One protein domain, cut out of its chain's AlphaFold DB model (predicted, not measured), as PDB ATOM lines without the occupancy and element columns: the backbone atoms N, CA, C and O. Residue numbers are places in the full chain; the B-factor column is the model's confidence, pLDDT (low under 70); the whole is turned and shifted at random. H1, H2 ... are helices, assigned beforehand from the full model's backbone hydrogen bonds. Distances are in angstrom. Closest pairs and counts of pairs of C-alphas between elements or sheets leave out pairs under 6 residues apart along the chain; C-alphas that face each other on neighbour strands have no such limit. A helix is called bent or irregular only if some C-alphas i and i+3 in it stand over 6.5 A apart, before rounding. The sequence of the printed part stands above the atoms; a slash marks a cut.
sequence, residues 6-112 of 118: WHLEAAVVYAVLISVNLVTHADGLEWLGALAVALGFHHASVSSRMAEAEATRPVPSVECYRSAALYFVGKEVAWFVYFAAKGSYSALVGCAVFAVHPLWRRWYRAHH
ATOM      1  N   TRP A   6     -31.182 -16.880  19.703       84.44
ATOM      2  CA  TRP A   6     -31.530 -18.272  20.014       84.44
ATOM      3  C   TRP A   6     -31.363 -18.638  21.495       84.44
ATOM      4  O   TRP A   6     -32.096 -19.492  21.978       84.44
ATOM      5  N   HIS A   7     -30.456 -17.982  22.230       86.81
ATOM      6  CA  HIS A   7     -30.342 -18.179  23.678       86.81
ATOM      7  C   HIS A   7     -31.533 -17.572  24.420       86.81
ATOM      8  O   HIS A   7     -32.025 -18.178  25.365       86.81
ATOM      9  N   LEU A   8     -32.015 -16.407  23.975       88.31
ATOM     10  CA  LEU A   8     -33.207 -15.771  24.544       88.31
ATOM     11  C   LEU A   8     -34.466 -16.582  24.226       88.31
ATOM     12  O   LEU A   8     -35.248 -16.865  25.123       88.31
ATOM     13  N   GLU A   9     -34.621 -17.017  22.973       88.25
ATOM     14  CA  GLU A   9     -35.711 -17.907  22.565       88.25
ATOM     15  C   GLU A   9     -35.716 -19.196  23.409       88.25
ATOM     16  O   GLU A   9     -36.755 -19.579  23.937       88.25
ATOM     17  N   ALA A  10     -34.553 -19.826  23.613       89.94
ATOM     18  CA  ALA A  10     -34.435 -21.014  24.458       89.94
ATOM     19  C   ALA A  10     -34.764 -20.732  25.932       89.94
ATOM     20  O   ALA A  10     -35.450 -21.532  26.558       89.94
ATOM     21  N   ALA A  11     -34.322 -19.596  26.478       91.25
ATOM     22  CA  ALA A  11     -34.626 -19.210  27.854       91.25
ATOM     23  C   ALA A  11     -36.136 -19.039  28.081       91.25
ATOM     24  O   ALA A  11     -36.654 -19.501  29.094       91.25
ATOM     25  N   VAL A  12     -36.848 -18.440  27.119       91.00
ATOM     26  CA  VAL A  12     -38.315 -18.323  27.163       91.00
ATOM     27  C   VAL A  12     -38.967 -19.704  27.146       91.00
ATOM     28  O   VAL A  12     -39.826 -19.980  27.980       91.00
ATOM     29  N   VAL A  13     -38.535 -20.598  26.252       90.50
ATOM     30  CA  VAL A  13     -39.075 -21.966  26.185       90.50
ATOM     31  C   VAL A  13     -38.831 -22.724  27.488       90.50
ATOM     32  O   VAL A  13     -39.748 -23.353  28.008       90.50
ATOM     33  N   TYR A  14     -37.633 -22.622  28.063       92.75
ATOM     34  CA  TYR A  14     -37.325 -23.242  29.351       92.75
ATOM     35  C   TYR A  14     -38.192 -22.681  30.475       92.75
ATOM     36  O   TYR A  14     -38.723 -23.455  31.265       92.75
ATOM     37  N   ALA A  15     -38.381 -21.360  30.529       93.44
ATOM     38  CA  ALA A  15     -39.233 -20.734  31.533       93.44
ATOM     39  C   ALA A  15     -40.680 -21.237  31.441       93.44
ATOM     40  O   ALA A  15     -41.277 -21.551  32.470       93.44
ATOM     41  N   VAL A  16     -41.221 -21.378  30.225       91.00
ATOM     42  CA  VAL A  16     -42.568 -21.926  29.995       91.00
ATOM     43  C   VAL A  16     -42.655 -23.378  30.466       91.00
ATOM     44  O   VAL A  16     -43.544 -23.705  31.248       91.00
ATOM     45  N   LEU A  17     -41.720 -24.237  30.050       89.31
ATOM     46  CA  LEU A  17     -41.726 -25.661  30.404       89.31
ATOM     47  C   LEU A  17     -41.569 -25.897  31.909       89.31
ATOM     48  O   LEU A  17     -42.297 -26.704  32.482       89.31
ATOM     49  N   ILE A  18     -40.659 -25.164  32.556       92.12
ATOM     50  CA  ILE A  18     -40.467 -25.233  34.009       92.12
ATOM     51  C   ILE A  18     -41.742 -24.777  34.718       92.12
ATOM     52  O   ILE A  18     -42.215 -25.466  35.615       92.12
ATOM     53  N   SER A  19     -42.326 -23.650  34.298       91.00
ATOM     54  CA  SER A  19     -43.536 -23.110  34.930       91.00
ATOM     55  C   SER A  19     -44.713 -24.076  34.830       91.00
ATOM     56  O   SER A  19     -45.384 -24.315  35.828       91.00
ATOM     57  N   VAL A  20     -44.937 -24.675  33.655       87.31
ATOM     58  CA  VAL A  20     -46.007 -25.664  33.455       87.31
ATOM     59  C   VAL A  20     -45.789 -26.879  34.346       87.31
ATOM     60  O   VAL A  20     -46.688 -27.218  35.108       87.31
ATOM     61  N   ASN A  21     -44.592 -27.470  34.335       87.56
ATOM     62  CA  ASN A  21     -44.310 -28.659  35.138       87.56
ATOM     63  C   ASN A  21     -44.416 -28.406  36.650       87.56
ATOM     64  O   ASN A  21     -44.841 -29.293  37.391       87.56
ATOM     65  N   LEU A  22     -44.058 -27.205  37.118       90.69
ATOM     66  CA  LEU A  22     -44.240 -26.819  38.519       90.69
ATOM     67  C   LEU A  22     -45.725 -26.673  38.880       90.69
ATOM     68  O   LEU A  22     -46.141 -27.173  39.921       90.69
ATOM     69  N   VAL A  23     -46.526 -26.026  38.025       90.94
ATOM     70  CA  VAL A  23     -47.968 -25.815  38.253       90.94
ATOM     71  C   VAL A  23     -48.756 -27.124  38.190       90.94
ATOM     72  O   VAL A  23     -49.700 -27.308  38.954       90.94
ATOM     73  N   THR A  24     -48.378 -28.052  37.309       83.69
ATOM     74  CA  THR A  24     -49.063 -29.345  37.164       83.69
ATOM     75  C   THR A  24     -48.568 -30.410  38.138       83.69
ATOM     76  O   THR A  24     -49.041 -31.540  38.063       83.69
ATOM     77  N   HIS A  25     -47.619 -30.085  39.028       87.81
ATOM     78  CA  HIS A  25     -46.955 -31.055  39.908       87.81
ATOM     79  C   HIS A  25     -46.450 -32.288  39.137       87.81
ATOM     80  O   HIS A  25     -46.701 -33.430  39.517       87.81
ATOM     81  N   ALA A  26     -45.763 -32.031  38.021       82.31
ATOM     82  CA  ALA A  26     -45.276 -33.039  37.089       82.31
ATOM     83  C   ALA A  26     -44.404 -34.107  37.770       82.31
ATOM     84  O   ALA A  26     -43.503 -33.794  38.554       82.31
ATOM     85  N   ASP A  27     -44.640 -35.369  37.412       86.19
ATOM     86  CA  ASP A  27     -43.794 -36.490  37.811       86.19
ATOM     87  C   ASP A  27     -42.503 -36.560  36.966       86.19
ATOM     88  O   ASP A  27     -42.253 -35.749  36.069       86.19
ATOM     89  N   GLY A  28     -41.643 -37.541  37.252       85.38
ATOM     90  CA  GLY A  28     -40.377 -37.701  36.531       85.38
ATOM     91  C   GLY A  28     -40.534 -37.945  35.022       85.38
ATOM     92  O   GLY A  28     -39.655 -37.554  34.253       85.38
ATOM     93  N   LEU A  29     -41.644 -38.550  34.582       83.50
ATOM     94  CA  LEU A  29     -41.904 -38.805  33.162       83.50
ATOM     95  C   LEU A  29     -42.291 -37.518  32.431       83.50
ATOM     96  O   LEU A  29     -41.810 -37.275  31.325       83.50
ATOM     97  N   GLU A  30     -43.084 -36.657  33.059       81.56
ATOM     98  CA  GLU A  30     -43.452 -35.347  32.514       81.56
ATOM     99  C   GLU A  30     -42.235 -34.393  32.440       81.56
ATOM    100  O   GLU A  30     -42.100 -33.612  31.495       81.56
ATOM    101  N   TRP A  31     -41.265 -34.508  33.357       83.94
ATOM    102  CA  TRP A  31     -39.969 -33.818  33.235       83.94
ATOM    103  C   TRP A  31     -39.119 -34.329  32.069       83.94
ATOM    104  O   TRP A  31     -38.496 -33.528  31.366       83.94
ATOM    105  N   LEU A  32     -39.116 -35.641  31.820       84.31
ATOM    106  CA  LEU A  32     -38.479 -36.210  30.632       84.31
ATOM    107  C   LEU A  32     -39.174 -35.729  29.345       84.31
ATOM    108  O   LEU A  32     -38.495 -35.394  28.374       84.31
ATOM    109  N   GLY A  33     -40.506 -35.623  29.358       81.38
ATOM    110  CA  GLY A  33     -41.297 -35.022  28.281       81.38
ATOM    111  C   GLY A  33     -40.904 -33.567  28.012       81.38
ATOM    112  O   GLY A  33     -40.608 -33.204  26.873       81.38
ATOM    113  N   ALA A  34     -40.789 -32.746  29.059       84.94
ATOM    114  CA  ALA A  34     -40.319 -31.367  28.940       84.94
ATOM    115  C   ALA A  34     -38.885 -31.275  28.389       84.94
ATOM    116  O   ALA A  34     -38.606 -30.434  27.532       84.94
ATOM    117  N   LEU A  35     -37.980 -32.167  28.808       86.62
ATOM    118  CA  LEU A  35     -36.633 -32.250  28.240       86.62
ATOM    119  C   LEU A  35     -36.668 -32.606  26.744       86.62
ATOM    120  O   LEU A  35     -35.950 -31.997  25.950       86.62
ATOM    121  N   ALA A  36     -37.521 -33.549  26.338       86.19
ATOM    122  CA  ALA A  36     -37.692 -33.909  24.933       86.19
ATOM    123  C   ALA A  36     -38.204 -32.721  24.097       86.19
ATOM    124  O   ALA A  36     -37.668 -32.453  23.018       86.19
ATOM    125  N   VAL A  37     -39.171 -31.954  24.614       86.12
ATOM    126  CA  VAL A  37     -39.663 -30.718  23.978       86.12
ATOM    127  C   VAL A  37     -38.547 -29.678  23.865       86.12
ATOM    128  O   VAL A  37     -38.344 -29.108  22.792       86.12
ATOM    129  N   ALA A  38     -37.776 -29.460  24.932       88.56
ATOM    130  CA  ALA A  38     -36.642 -28.539  24.938       88.56
ATOM    131  C   ALA A  38     -35.590 -28.900  23.873       88.56
ATOM    132  O   ALA A  38     -35.141 -28.036  23.115       88.56
ATOM    133  N   LEU A  39     -35.219 -30.177  23.767       89.75
ATOM    134  CA  LEU A  39     -34.284 -30.655  22.744       89.75
ATOM    135  C   LEU A  39     -34.868 -30.524  21.332       89.75
ATOM    136  O   LEU A  39     -34.179 -30.059  20.418       89.75
ATOM    137  N   GLY A  40     -36.148 -30.858  21.155       89.56
ATOM    138  CA  GLY A  40     -36.855 -30.656  19.894       89.56
ATOM    139  C   GLY A  40     -36.870 -29.186  19.467       89.56
ATOM    140  O   GLY A  40     -36.698 -28.893  18.281       89.56
ATOM    141  N   PHE A  41     -37.007 -28.260  20.424       89.94
ATOM    142  CA  PHE A  41     -36.953 -26.816  20.195       89.94
ATOM    143  C   PHE A  41     -35.597 -26.386  19.661       89.94
ATOM    144  O   PHE A  41     -35.532 -25.721  18.627       89.94
ATOM    145  N   HIS A  42     -34.507 -26.813  20.300       89.19
ATOM    146  CA  HIS A  42     -33.160 -26.529  19.800       89.19
ATOM    147  C   HIS A  42     -32.945 -27.075  18.398       89.19
ATOM    148  O   HIS A  42     -32.467 -26.345  17.529       89.19
ATOM    149  N   HIS A  43     -33.361 -28.316  18.149       91.31
ATOM    150  CA  HIS A  43     -33.259 -28.921  16.827       91.31
ATOM    151  C   HIS A  43     -34.009 -28.098  15.763       91.31
ATOM    152  O   HIS A  43     -33.440 -27.749  14.728       91.31
ATOM    153  N   ALA A  44     -35.257 -27.706  16.033       89.56
ATOM    154  CA  ALA A  44     -36.057 -26.870  15.134       89.56
ATOM    155  C   ALA A  44     -35.467 -25.462  14.937       89.56
ATOM    156  O   ALA A  44     -35.434 -24.918  13.830       89.56
ATOM    157  N   SER A  45     -34.951 -24.873  16.011       89.50
ATOM    158  CA  SER A  45     -34.337 -23.547  16.037       89.50
ATOM    159  C   SER A  45     -33.033 -23.502  15.227       89.50
ATOM    160  O   SER A  45     -32.777 -22.532  14.504       89.50
ATOM    161  N   VAL A  46     -32.222 -24.561  15.285       91.31
ATOM    162  CA  VAL A  46     -31.012 -24.716  14.463       91.31
ATOM    163  C   VAL A  46     -31.383 -25.012  13.011       91.31
ATOM    164  O   VAL A  46     -30.914 -24.311  12.114       91.31
ATOM    165  N   SER A  47     -32.279 -25.974  12.775       91.06
ATOM    166  CA  SER A  47     -32.734 -26.360  11.434       91.06
ATOM    167  C   SER A  47     -33.325 -25.176  10.658       91.06
ATOM    168  O   SER A  47     -32.942 -24.935   9.512       91.06
ATOM    169  N   SER A  48     -34.169 -24.359  11.295       88.88
ATOM    170  CA  SER A  48     -34.740 -23.161  10.662       88.88
ATOM    171  C   SER A  48     -33.672 -22.129  10.295       88.88
ATOM    172  O   SER A  48     -33.704 -21.569   9.204       88.88
ATOM    173  N   ARG A  49     -32.666 -21.910  11.150       89.75
ATOM    174  CA  ARG A  49     -31.540 -21.006  10.853       89.75
ATOM    175  C   ARG A  49     -30.678 -21.499   9.695       89.75
ATOM    176  O   ARG A  49     -30.230 -20.666   8.907       89.75
ATOM    177  N   MET A  50     -30.460 -22.811   9.599       90.88
ATOM    178  CA  MET A  50     -29.759 -23.432   8.474       90.88
ATOM    179  C   MET A  50     -30.556 -23.260   7.180       90.88
ATOM    180  O   MET A  50     -30.010 -22.747   6.208       90.88
ATOM    181  N   ALA A  51     -31.857 -23.564   7.188       90.25
ATOM    182  CA  ALA A  51     -32.727 -23.366   6.029       90.25
ATOM    183  C   ALA A  51     -32.786 -21.892   5.585       90.25
ATOM    184  O   ALA A  51     -32.704 -21.594   4.398       90.25
ATOM    185  N   GLU A  52     -32.846 -20.950   6.529       88.12
ATOM    186  CA  GLU A  52     -32.783 -19.514   6.238       88.12
ATOM    187  C   GLU A  52     -31.416 -19.050   5.715       88.12
ATOM    188  O   GLU A  52     -31.330 -17.977   5.126       88.12
ATOM    189  N   ALA A  53     -30.317 -19.721   6.066       89.06
ATOM    190  CA  ALA A  53     -28.994 -19.399   5.528       89.06
ATOM    191  C   ALA A  53     -28.854 -19.946   4.103       89.06
ATOM    192  O   ALA A  53     -28.332 -19.267   3.223       89.06
ATOM    193  N   GLU A  54     -29.402 -21.133   3.867       91.19
ATOM    194  CA  GLU A  54     -29.426 -21.765   2.558       91.19
ATOM    195  C   GLU A  54     -30.273 -20.978   1.555       91.19
ATOM    196  O   GLU A  54     -29.827 -20.716   0.443       91.19
ATOM    197  N   ALA A  55     -31.441 -20.492   1.986       87.75
ATOM    198  CA  ALA A  55     -32.338 -19.669   1.177       87.75
ATOM    199  C   ALA A  55     -31.718 -18.338   0.708       87.75
ATOM    200  O   ALA A  55     -32.213 -17.737  -0.239       87.75
ATOM    201  N   THR A  56     -30.668 -17.853   1.383       87.62
ATOM    202  CA  THR A  56     -29.970 -16.609   1.010       87.62
ATOM    203  C   THR A  56     -28.814 -16.821   0.035       87.62
ATOM    204  O   THR A  56     -28.207 -15.845  -0.399       87.62
ATOM    205  N   ARG A  57     -28.475 -18.069  -0.305       86.31
ATOM    206  CA  ARG A  57     -27.390 -18.365  -1.245       86.31
ATOM    207  C   ARG A  57     -27.852 -18.146  -2.693       86.31
ATOM    208  O   ARG A  57     -28.971 -18.537  -3.015       86.31
ATOM    209  N   PRO A  58     -26.991 -17.611  -3.584       86.56
ATOM    210  CA  PRO A  58     -27.296 -17.530  -5.016       86.56
ATOM    211  C   PRO A  58     -27.547 -18.907  -5.641       86.56
ATOM    212  O   PRO A  58     -28.433 -19.067  -6.473       86.56
ATOM    213  N   VAL A  59     -26.777 -19.904  -5.199       89.62
ATOM    214  CA  VAL A  59     -26.935 -21.312  -5.564       89.62
ATOM    215  C   VAL A  59     -27.032 -22.114  -4.264       89.62
ATOM    216  O   VAL A  59     -26.045 -22.174  -3.522       89.62
ATOM    217  N   PRO A  60     -28.202 -22.691  -3.935       87.69
ATOM    218  CA  PRO A  60     -28.334 -23.604  -2.808       87.69
ATOM    219  C   PRO A  60     -27.391 -24.806  -2.971       87.69
ATOM    220  O   PRO A  60     -27.330 -25.416  -4.034       87.69
ATOM    221  N   SER A  61     -26.669 -25.156  -1.912       91.31
ATOM    222  CA  SER A  61     -25.856 -26.373  -1.805       91.31
ATOM    223  C   SER A  61     -26.687 -27.631  -1.559       91.31
ATOM    224  O   SER A  61     -26.282 -28.717  -1.963       91.31
ATOM    225  N   VAL A  62     -27.844 -27.501  -0.900       89.38
ATOM    226  CA  VAL A  62     -28.759 -28.616  -0.629       89.38
ATOM    227  C   VAL A  62     -30.170 -28.258  -1.065       89.38
ATOM    228  O   VAL A  62     -30.711 -27.241  -0.652       89.38
ATOM    229  N   GLU A  63     -30.796 -29.107  -1.877       86.56
ATOM    230  CA  GLU A  63     -32.155 -28.876  -2.392       86.56
ATOM    231  C   GLU A  63     -33.229 -29.059  -1.303       86.56
ATOM    232  O   GLU A  63     -34.234 -28.345  -1.254       86.56
ATOM    233  N   CYS A  64     -32.986 -29.973  -0.361       88.25
ATOM    234  CA  CYS A  64     -33.953 -30.373   0.660       88.25
ATOM    235  C   CYS A  64     -34.208 -29.320   1.756       88.25
ATOM    236  O   CYS A  64     -35.053 -29.547   2.623       88.25
ATOM    237  N   TYR A  65     -33.539 -28.158   1.729       88.56
ATOM    238  CA  TYR A  65     -33.729 -27.104   2.738       88.56
ATOM    239  C   TYR A  65     -35.181 -26.609   2.822       88.56
ATOM    240  O   TYR A  65     -35.640 -26.211   3.892       88.56
ATOM    241  N   ARG A  66     -35.934 -26.683   1.713       83.06
ATOM    242  CA  ARG A  66     -37.364 -26.333   1.667       83.06
ATOM    243  C   ARG A  66     -38.221 -27.349   2.427       83.06
ATOM    244  O   ARG A  66     -39.202 -26.973   3.067       83.06
ATOM    245  N   SER A  67     -37.814 -28.617   2.419       88.00
ATOM    246  CA  SER A  67     -38.505 -29.711   3.107       88.00
ATOM    247  C   SER A  67     -38.327 -29.667   4.626       88.00
ATOM    248  O   SER A  67     -39.109 -30.287   5.340       88.00
ATOM    249  N   ALA A  68     -37.355 -28.906   5.143       87.38
ATOM    250  CA  ALA A  68     -37.146 -28.753   6.584       87.38
ATOM    251  C   ALA A  68     -38.396 -28.201   7.293       87.38
ATOM    252  O   ALA A  68     -38.806 -28.724   8.329       87.38
ATOM    253  N   ALA A  69     -39.047 -27.191   6.704       83.56
ATOM    254  CA  ALA A  69     -40.286 -26.631   7.240       83.56
ATOM    255  C   ALA A  69     -41.456 -27.622   7.131       83.56
ATOM    256  O   ALA A  69     -42.232 -27.756   8.074       83.56
ATOM    257  N   LEU A  70     -41.551 -28.348   6.010       86.38
ATOM    258  CA  LEU A  70     -42.596 -29.350   5.789       86.38
ATOM    259  C   LEU A  70     -42.521 -30.475   6.828       86.38
ATOM    260  O   LEU A  70     -43.518 -30.766   7.482       86.38
ATOM    261  N   TYR A  71     -41.343 -31.072   7.023       87.69
ATOM    262  CA  TYR A  71     -41.160 -32.143   8.004       87.69
ATOM    263  C   TYR A  71     -41.318 -31.657   9.441       87.69
ATOM    264  O   TYR A  71     -41.819 -32.399  10.283       87.69
ATOM    265  N   PHE A  72     -40.939 -30.409   9.725       87.88
ATOM    266  CA  PHE A  72     -41.189 -29.806  11.025       87.88
ATOM    267  C   PHE A  72     -42.692 -29.657  11.302       87.88
ATOM    268  O   PHE A  72     -43.162 -30.117  12.333       87.88
ATOM    269  N   VAL A  73     -43.472 -29.090  10.381       85.50
ATOM    270  CA  VAL A  73     -44.927 -28.967  10.580       85.50
ATOM    271  C   VAL A  73     -45.590 -30.344  10.631       85.50
ATOM    272  O   VAL A  73     -46.393 -30.606  11.523       85.50
ATOM    273  N   GLY A  74     -45.216 -31.252   9.725       85.44
ATOM    274  CA  GLY A  74     -45.769 -32.604   9.669       85.44
ATOM    275  C   GLY A  74     -45.552 -33.390  10.963       85.44
ATOM    276  O   GLY A  74     -46.499 -33.986  11.477       85.44
ATOM    277  N   LYS A  75     -44.338 -33.350  11.538       85.12
ATOM    278  CA  LYS A  75     -44.074 -34.029  12.815       85.12
ATOM    279  C   LYS A  75     -44.853 -33.405  13.972       85.12
ATOM    280  O   LYS A  75     -45.324 -34.147  14.820       85.12
ATOM    281  N   GLU A  76     -45.011 -32.079  14.017       86.75
ATOM    282  CA  GLU A  76     -45.756 -31.415  15.097       86.75
ATOM    283  C   GLU A  76     -47.250 -31.738  15.043       86.75
ATOM    284  O   GLU A  76     -47.856 -31.984  16.081       86.75
ATOM    285  N   VAL A  77     -47.836 -31.822  13.844       84.62
ATOM    286  CA  VAL A  77     -49.227 -32.273  13.671       84.62
ATOM    287  C   VAL A  77     -49.388 -33.720  14.139       84.62
ATOM    288  O   VAL A  77     -50.321 -34.023  14.881       84.62
ATOM    289  N   ALA A  78     -48.466 -34.610  13.758       84.25
ATOM    290  CA  ALA A  78     -48.497 -36.004  14.195       84.25
ATOM    291  C   ALA A  78     -48.358 -36.134  15.722       84.25
ATOM    292  O   ALA A  78     -49.125 -36.862  16.353       84.25
ATOM    293  N   TRP A  79     -47.426 -35.387  16.323       84.06
ATOM    294  CA  TRP A  79     -47.242 -35.345  17.772       84.06
ATOM    295  C   TRP A  79     -48.460 -34.788  18.496       84.06
ATOM    296  O   TRP A  79     -48.894 -35.381  19.479       84.06
ATOM    297  N   PHE A  80     -49.055 -33.706  17.996       85.12
ATOM    298  CA  PHE A  80     -50.261 -33.127  18.575       85.12
ATOM    299  C   PHE A  80     -51.406 -34.143  18.620       85.12
ATOM    300  O   PHE A  80     -52.002 -34.345  19.676       85.12
ATOM    301  N   VAL A  81     -51.673 -34.831  17.503       83.31
ATOM    302  CA  VAL A  81     -52.711 -35.875  17.438       83.31
ATOM    303  C   VAL A  81     -52.401 -37.009  18.418       83.31
ATOM    304  O   VAL A  81     -53.286 -37.445  19.155       83.31
ATOM    305  N   TYR A  82     -51.143 -37.453  18.471       80.81
ATOM    306  CA  TYR A  82     -50.708 -38.506  19.384       80.81
ATOM    307  C   TYR A  82     -50.889 -38.112  20.859       80.81
ATOM    308  O   TYR A  82     -51.494 -38.859  21.627       80.81
ATOM    309  N   PHE A  83     -50.410 -36.934  21.266       83.06
ATOM    310  CA  PHE A  83     -50.487 -36.471  22.653       83.06
ATOM    311  C   PHE A  83     -51.910 -36.124  23.083       83.06
ATOM    312  O   PHE A  83     -52.270 -36.413  24.224       83.06
ATOM    313  N   ALA A  84     -52.734 -35.587  22.178       81.50
ATOM    314  CA  ALA A  84     -54.157 -35.372  22.424       81.50
ATOM    315  C   ALA A  84     -54.878 -36.700  22.700       81.50
ATOM    316  O   ALA A  84     -55.634 -36.795  23.662       81.50
ATOM    317  N   ALA A  85     -54.586 -37.749  21.921       80.25
ATOM    318  CA  ALA A  85     -55.143 -39.082  22.151       80.25
ATOM    319  C   ALA A  85     -54.655 -39.719  23.469       80.25
ATOM    320  O   ALA A  85     -55.391 -40.472  24.102       80.25
ATOM    321  N   LYS A  86     -53.422 -39.414  23.892       80.38
ATOM    322  CA  LYS A  86     -52.800 -39.927  25.128       80.38
ATOM    323  C   LYS A  86     -53.142 -39.125  26.391       80.38
ATOM    324  O   LYS A  86     -52.884 -39.627  27.481       80.38
ATOM    325  N   GLY A  87     -53.664 -37.904  26.262       74.62
ATOM    326  CA  GLY A  87     -53.937 -37.002  27.387       74.62
ATOM    327  C   GLY A  87     -52.687 -36.412  28.057       74.62
ATOM    328  O   GLY A  87     -52.732 -36.105  29.245       74.62
ATOM    329  N   SER A  88     -51.566 -36.266  27.335       72.56
ATOM    330  CA  SER A  88     -50.326 -35.692  27.894       72.56
ATOM    331  C   SER A  88     -50.280 -34.176  27.681       72.56
ATOM    332  O   SER A  88     -49.995 -33.684  26.586       72.56
ATOM    333  N   TYR A  89     -50.593 -33.422  28.735       70.06
ATOM    334  CA  TYR A  89     -50.765 -31.969  28.668       70.06
ATOM    335  C   TYR A  89     -49.445 -31.192  28.520       70.06
ATOM    336  O   TYR A  89     -49.415 -30.208  27.780       70.06
ATOM    337  N   SER A  90     -48.341 -31.626  29.142       65.50
ATOM    338  CA  SER A  90     -47.027 -30.971  28.975       65.50
ATOM    339  C   SER A  90     -46.512 -31.074  27.534       65.50
ATOM    340  O   SER A  90     -45.971 -30.116  26.976       65.50
ATOM    341  N   ALA A  91     -46.758 -32.210  26.884       72.19
ATOM    342  CA  ALA A  91     -46.378 -32.440  25.502       72.19
ATOM    343  C   ALA A  91     -47.213 -31.592  24.520       72.19
ATOM    344  O   ALA A  91     -46.677 -31.064  23.542       72.19
ATOM    345  N   LEU A  92     -48.498 -31.360  24.825       77.56
ATOM    346  CA  LEU A  92     -49.353 -30.428  24.076       77.56
ATOM    347  C   LEU A  92     -48.868 -28.974  24.173       77.56
ATOM    348  O   LEU A  92     -48.918 -28.246  23.178       77.56
ATOM    349  N   VAL A  93     -48.342 -28.552  25.331       78.81
ATOM    350  CA  VAL A  93     -47.688 -27.236  25.462       78.81
ATOM    351  C   VAL A  93     -46.471 -27.145  24.541       78.81
ATOM    352  O   VAL A  93     -46.265 -26.114  23.900       78.81
ATOM    353  N   GLY A  94     -45.705 -28.230  24.403       78.56
ATOM    354  CA  GLY A  94     -44.626 -28.318  23.421       78.56
ATOM    355  C   GLY A  94     -45.103 -28.022  22.002       78.56
ATOM    356  O   GLY A  94     -44.546 -27.140  21.348       78.56
ATOM    357  N   CYS A  95     -46.185 -28.663  21.554       83.25
ATOM    358  CA  CYS A  95     -46.773 -28.399  20.235       83.25
ATOM    359  C   CYS A  95     -47.170 -26.923  20.052       83.25
ATOM    360  O   CYS A  95     -46.931 -26.346  18.989       83.25
ATOM    361  N   ALA A  96     -47.718 -26.277  21.087       83.88
ATOM    362  CA  ALA A  96     -48.041 -24.851  21.037       83.88
ATOM    363  C   ALA A  96     -46.783 -23.977  20.876       83.88
ATOM    364  O   ALA A  96     -46.750 -23.087  20.025       83.88
ATOM    365  N   VAL A  97     -45.715 -24.264  21.630       82.94
ATOM    366  CA  VAL A  97     -44.416 -23.578  21.495       82.94
ATOM    367  C   VAL A  97     -43.867 -23.723  20.073       82.94
ATOM    368  O   VAL A  97     -43.433 -22.740  19.464       82.94
ATOM    369  N   PHE A  98     -43.924 -24.932  19.519       84.56
ATOM    370  CA  PHE A  98     -43.449 -25.218  18.169       84.56
ATOM    371  C   PHE A  98     -44.284 -24.562  17.070       84.56
ATOM    372  O   PHE A  98     -43.717 -24.164  16.055       84.56
ATOM    373  N   ALA A  99     -45.593 -24.397  17.264       83.25
ATOM    374  CA  ALA A  99     -46.456 -23.676  16.331       83.25
ATOM    375  C   ALA A  99     -46.190 -22.160  16.346       83.25
ATOM    376  O   ALA A  99     -46.212 -21.506  15.301       83.25
ATOM    377  N   VAL A 100     -45.892 -21.596  17.521       86.69
ATOM    378  CA  VAL A 100     -45.625 -20.158  17.684       86.69
ATOM    379  C   VAL A 100     -44.236 -19.771  17.173       86.69
ATOM    380  O   VAL A 100     -44.079 -18.694  16.597       86.69
ATOM    381  N   HIS A 101     -43.224 -20.631  17.325       85.12
ATOM    382  CA  HIS A 101     -41.847 -20.324  16.908       85.12
ATOM    383  C   HIS A 101     -41.690 -19.872  15.442       85.12
ATOM    384  O   HIS A 101     -41.068 -18.828  15.230       85.12
ATOM    385  N   PRO A 102     -42.250 -20.547  14.418       82.06
ATOM    386  CA  PRO A 102     -42.136 -20.095  13.032       82.06
ATOM    387  C   PRO A 102     -42.862 -18.765  12.783       82.06
ATOM    388  O   PRO A 102     -42.374 -17.950  11.996       82.06
ATOM    389  N   LEU A 103     -43.981 -18.502  13.471       85.00
ATOM    390  CA  LEU A 103     -44.700 -17.223  13.389       85.00
ATOM    391  C   LEU A 103     -43.855 -16.085  13.970       85.00
ATOM    392  O   LEU A 103     -43.630 -15.074  13.300       85.00
ATOM    393  N   TRP A 104     -43.317 -16.295  15.174       84.69
ATOM    394  CA  TRP A 104     -42.350 -15.398  15.801       84.69
ATOM    395  C   TRP A 104     -41.158 -15.148  14.878       84.69
ATOM    396  O   TRP A 104     -40.749 -14.007  14.669       84.69
ATOM    397  N   ARG A 105     -40.621 -16.207  14.269       84.50
ATOM    398  CA  ARG A 105     -39.447 -16.114  13.410       84.50
ATOM    399  C   ARG A 105     -39.711 -15.286  12.159       84.50
ATOM    400  O   ARG A 105     -38.881 -14.450  11.800       84.50
ATOM    401  N   ARG A 106     -40.871 -15.474  11.529       84.62
ATOM    402  CA  ARG A 106     -41.316 -14.671  10.386       84.62
ATOM    403  C   ARG A 106     -41.445 -13.196  10.763       84.62
ATOM    404  O   ARG A 106     -40.937 -12.344  10.038       84.62
ATOM    405  N   TRP A 107     -42.064 -12.902  11.905       88.00
ATOM    406  CA  TRP A 107     -42.192 -11.537  12.419       88.00
ATOM    407  C   TRP A 107     -40.826 -10.902  12.727       88.00
ATOM    408  O   TRP A 107     -40.551  -9.782  12.291       88.00
ATOM    409  N   TYR A 108     -39.932 -11.640  13.390       85.19
ATOM    410  CA  TYR A 108     -38.579 -11.185  13.711       85.19
ATOM    411  C   TYR A 108     -37.777 -10.879  12.442       85.19
ATOM    412  O   TYR A 108     -37.076  -9.874  12.372       85.19
ATOM    413  N   ARG A 109     -37.894 -11.719  11.406       83.50
ATOM    414  CA  ARG A 109     -37.224 -11.504  10.115       83.50
ATOM    415  C   ARG A 109     -37.765 -10.313   9.334       83.50
ATOM    416  O   ARG A 109     -36.981  -9.683   8.634       83.50
ATOM    417  N   ALA A 110     -39.047  -9.987   9.480       84.69
ATOM    418  CA  ALA A 110     -39.619  -8.783   8.885       84.69
ATOM    419  C   ALA A 110     -39.023  -7.497   9.492       84.69
ATOM    420  O   ALA A 110     -38.813  -6.530   8.770       84.69
ATOM    421  N   HIS A 111     -38.699  -7.504  10.791       85.31
ATOM    422  CA  HIS A 111     -38.130  -6.346  11.498       85.31
ATOM    423  C   HIS A 111     -36.591  -6.330  11.513       85.31
ATOM    424  O   HIS A 111     -35.978  -5.272  11.629       85.31
ATOM    425  N   HIS A 112     -35.953  -7.495  11.371       83.19
ATOM    426  CA  HIS A 112     -34.498  -7.662  11.353       83.19
ATOM    427  C   HIS A 112     -34.054  -8.469  10.120       83.19
ATOM    428  O   HIS A 112     -33.690  -9.654  10.242       83.19
TER     429      HIS A 112
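AT A GLANCE: This is residues 6 to 112 of the 118 residues of an uncharacterized protein of Corallococcus sp. CA047B (UniProt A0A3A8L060). Four helices form an elongated up-and-down bundle, each running against the one before it: H2 and the arm H4a sit side by side in the middle, with H1 and H3 on either side of them. The second arm of the bent last helix, H4b, turns away and touches no helix. The printed part has 107 residues, with four named helices in the order H1, H2, H3, H4 and no named strand: all helix. It is only just compact, close to loose, with a radius of gyration of the C-alphas of 15.2 A and spans of 51 by 28 by 19 A.

HOW THE PARTS SIT: H1, residues 6 to 23, forms a helical hairpin with H2, residues 28 to 54; they touch at a shallow tilt of 20 degrees, their closest C-alphas being those of Leu 17 and Ala 34, 6.1 A apart. H2 and H3, residues 63 to 86, form the next hairpin and touch with residues 44 to 54 and 65 to 72 alone, the closest C-alphas, of Ala 51 and Tyr 65, 5.1 A apart. H4, residues 89 to 111, was assigned as one helix by its hydrogen bonds but is bent, C-alphas 99 and 102 being 6.5 A apart. Its arm H4a, residues 89 to 99, touches H2 the same way at a shallow tilt of 9 degrees, with the C-alphas of Val 37 and Gly 94 closest at 5.5 A. H4a also touches H3, with Glu 76 and Cys 95 closest at 6.0 A between C-alphas, and H1, with Val 20 and Ser 90 at 7.0 A. H1 and H3 are apart. H4b, residues 102 to 111, is near H2. Every O i to N i+4 pair is within hydrogen-bond range in H1, H2, H4a and H4b; in H3 17 of 20 are.

IN THESE COORDINATES: H1 begins at C-alpha 6, (-31.530, -18.272, 20.014), and measures 25.7 A; H2 measures 39.1 A. H3, 36.1 A long, is irregular, with C-alphas 63 and 66 7.1 A apart, and has a kink of 28 degrees near residue 70. H4a measures 15.5 A and H4b 14.4 A, ending at C-alpha 111, (-38.130, -6.346, 11.498).

THE WHOLE: The C-alphas of His 25 and Pro 58 are the two farthest apart, at 50.9 A. The printed part has no cut and no long link. The mean pLDDT of the printed part is 85.8, and residue 90 is under 70.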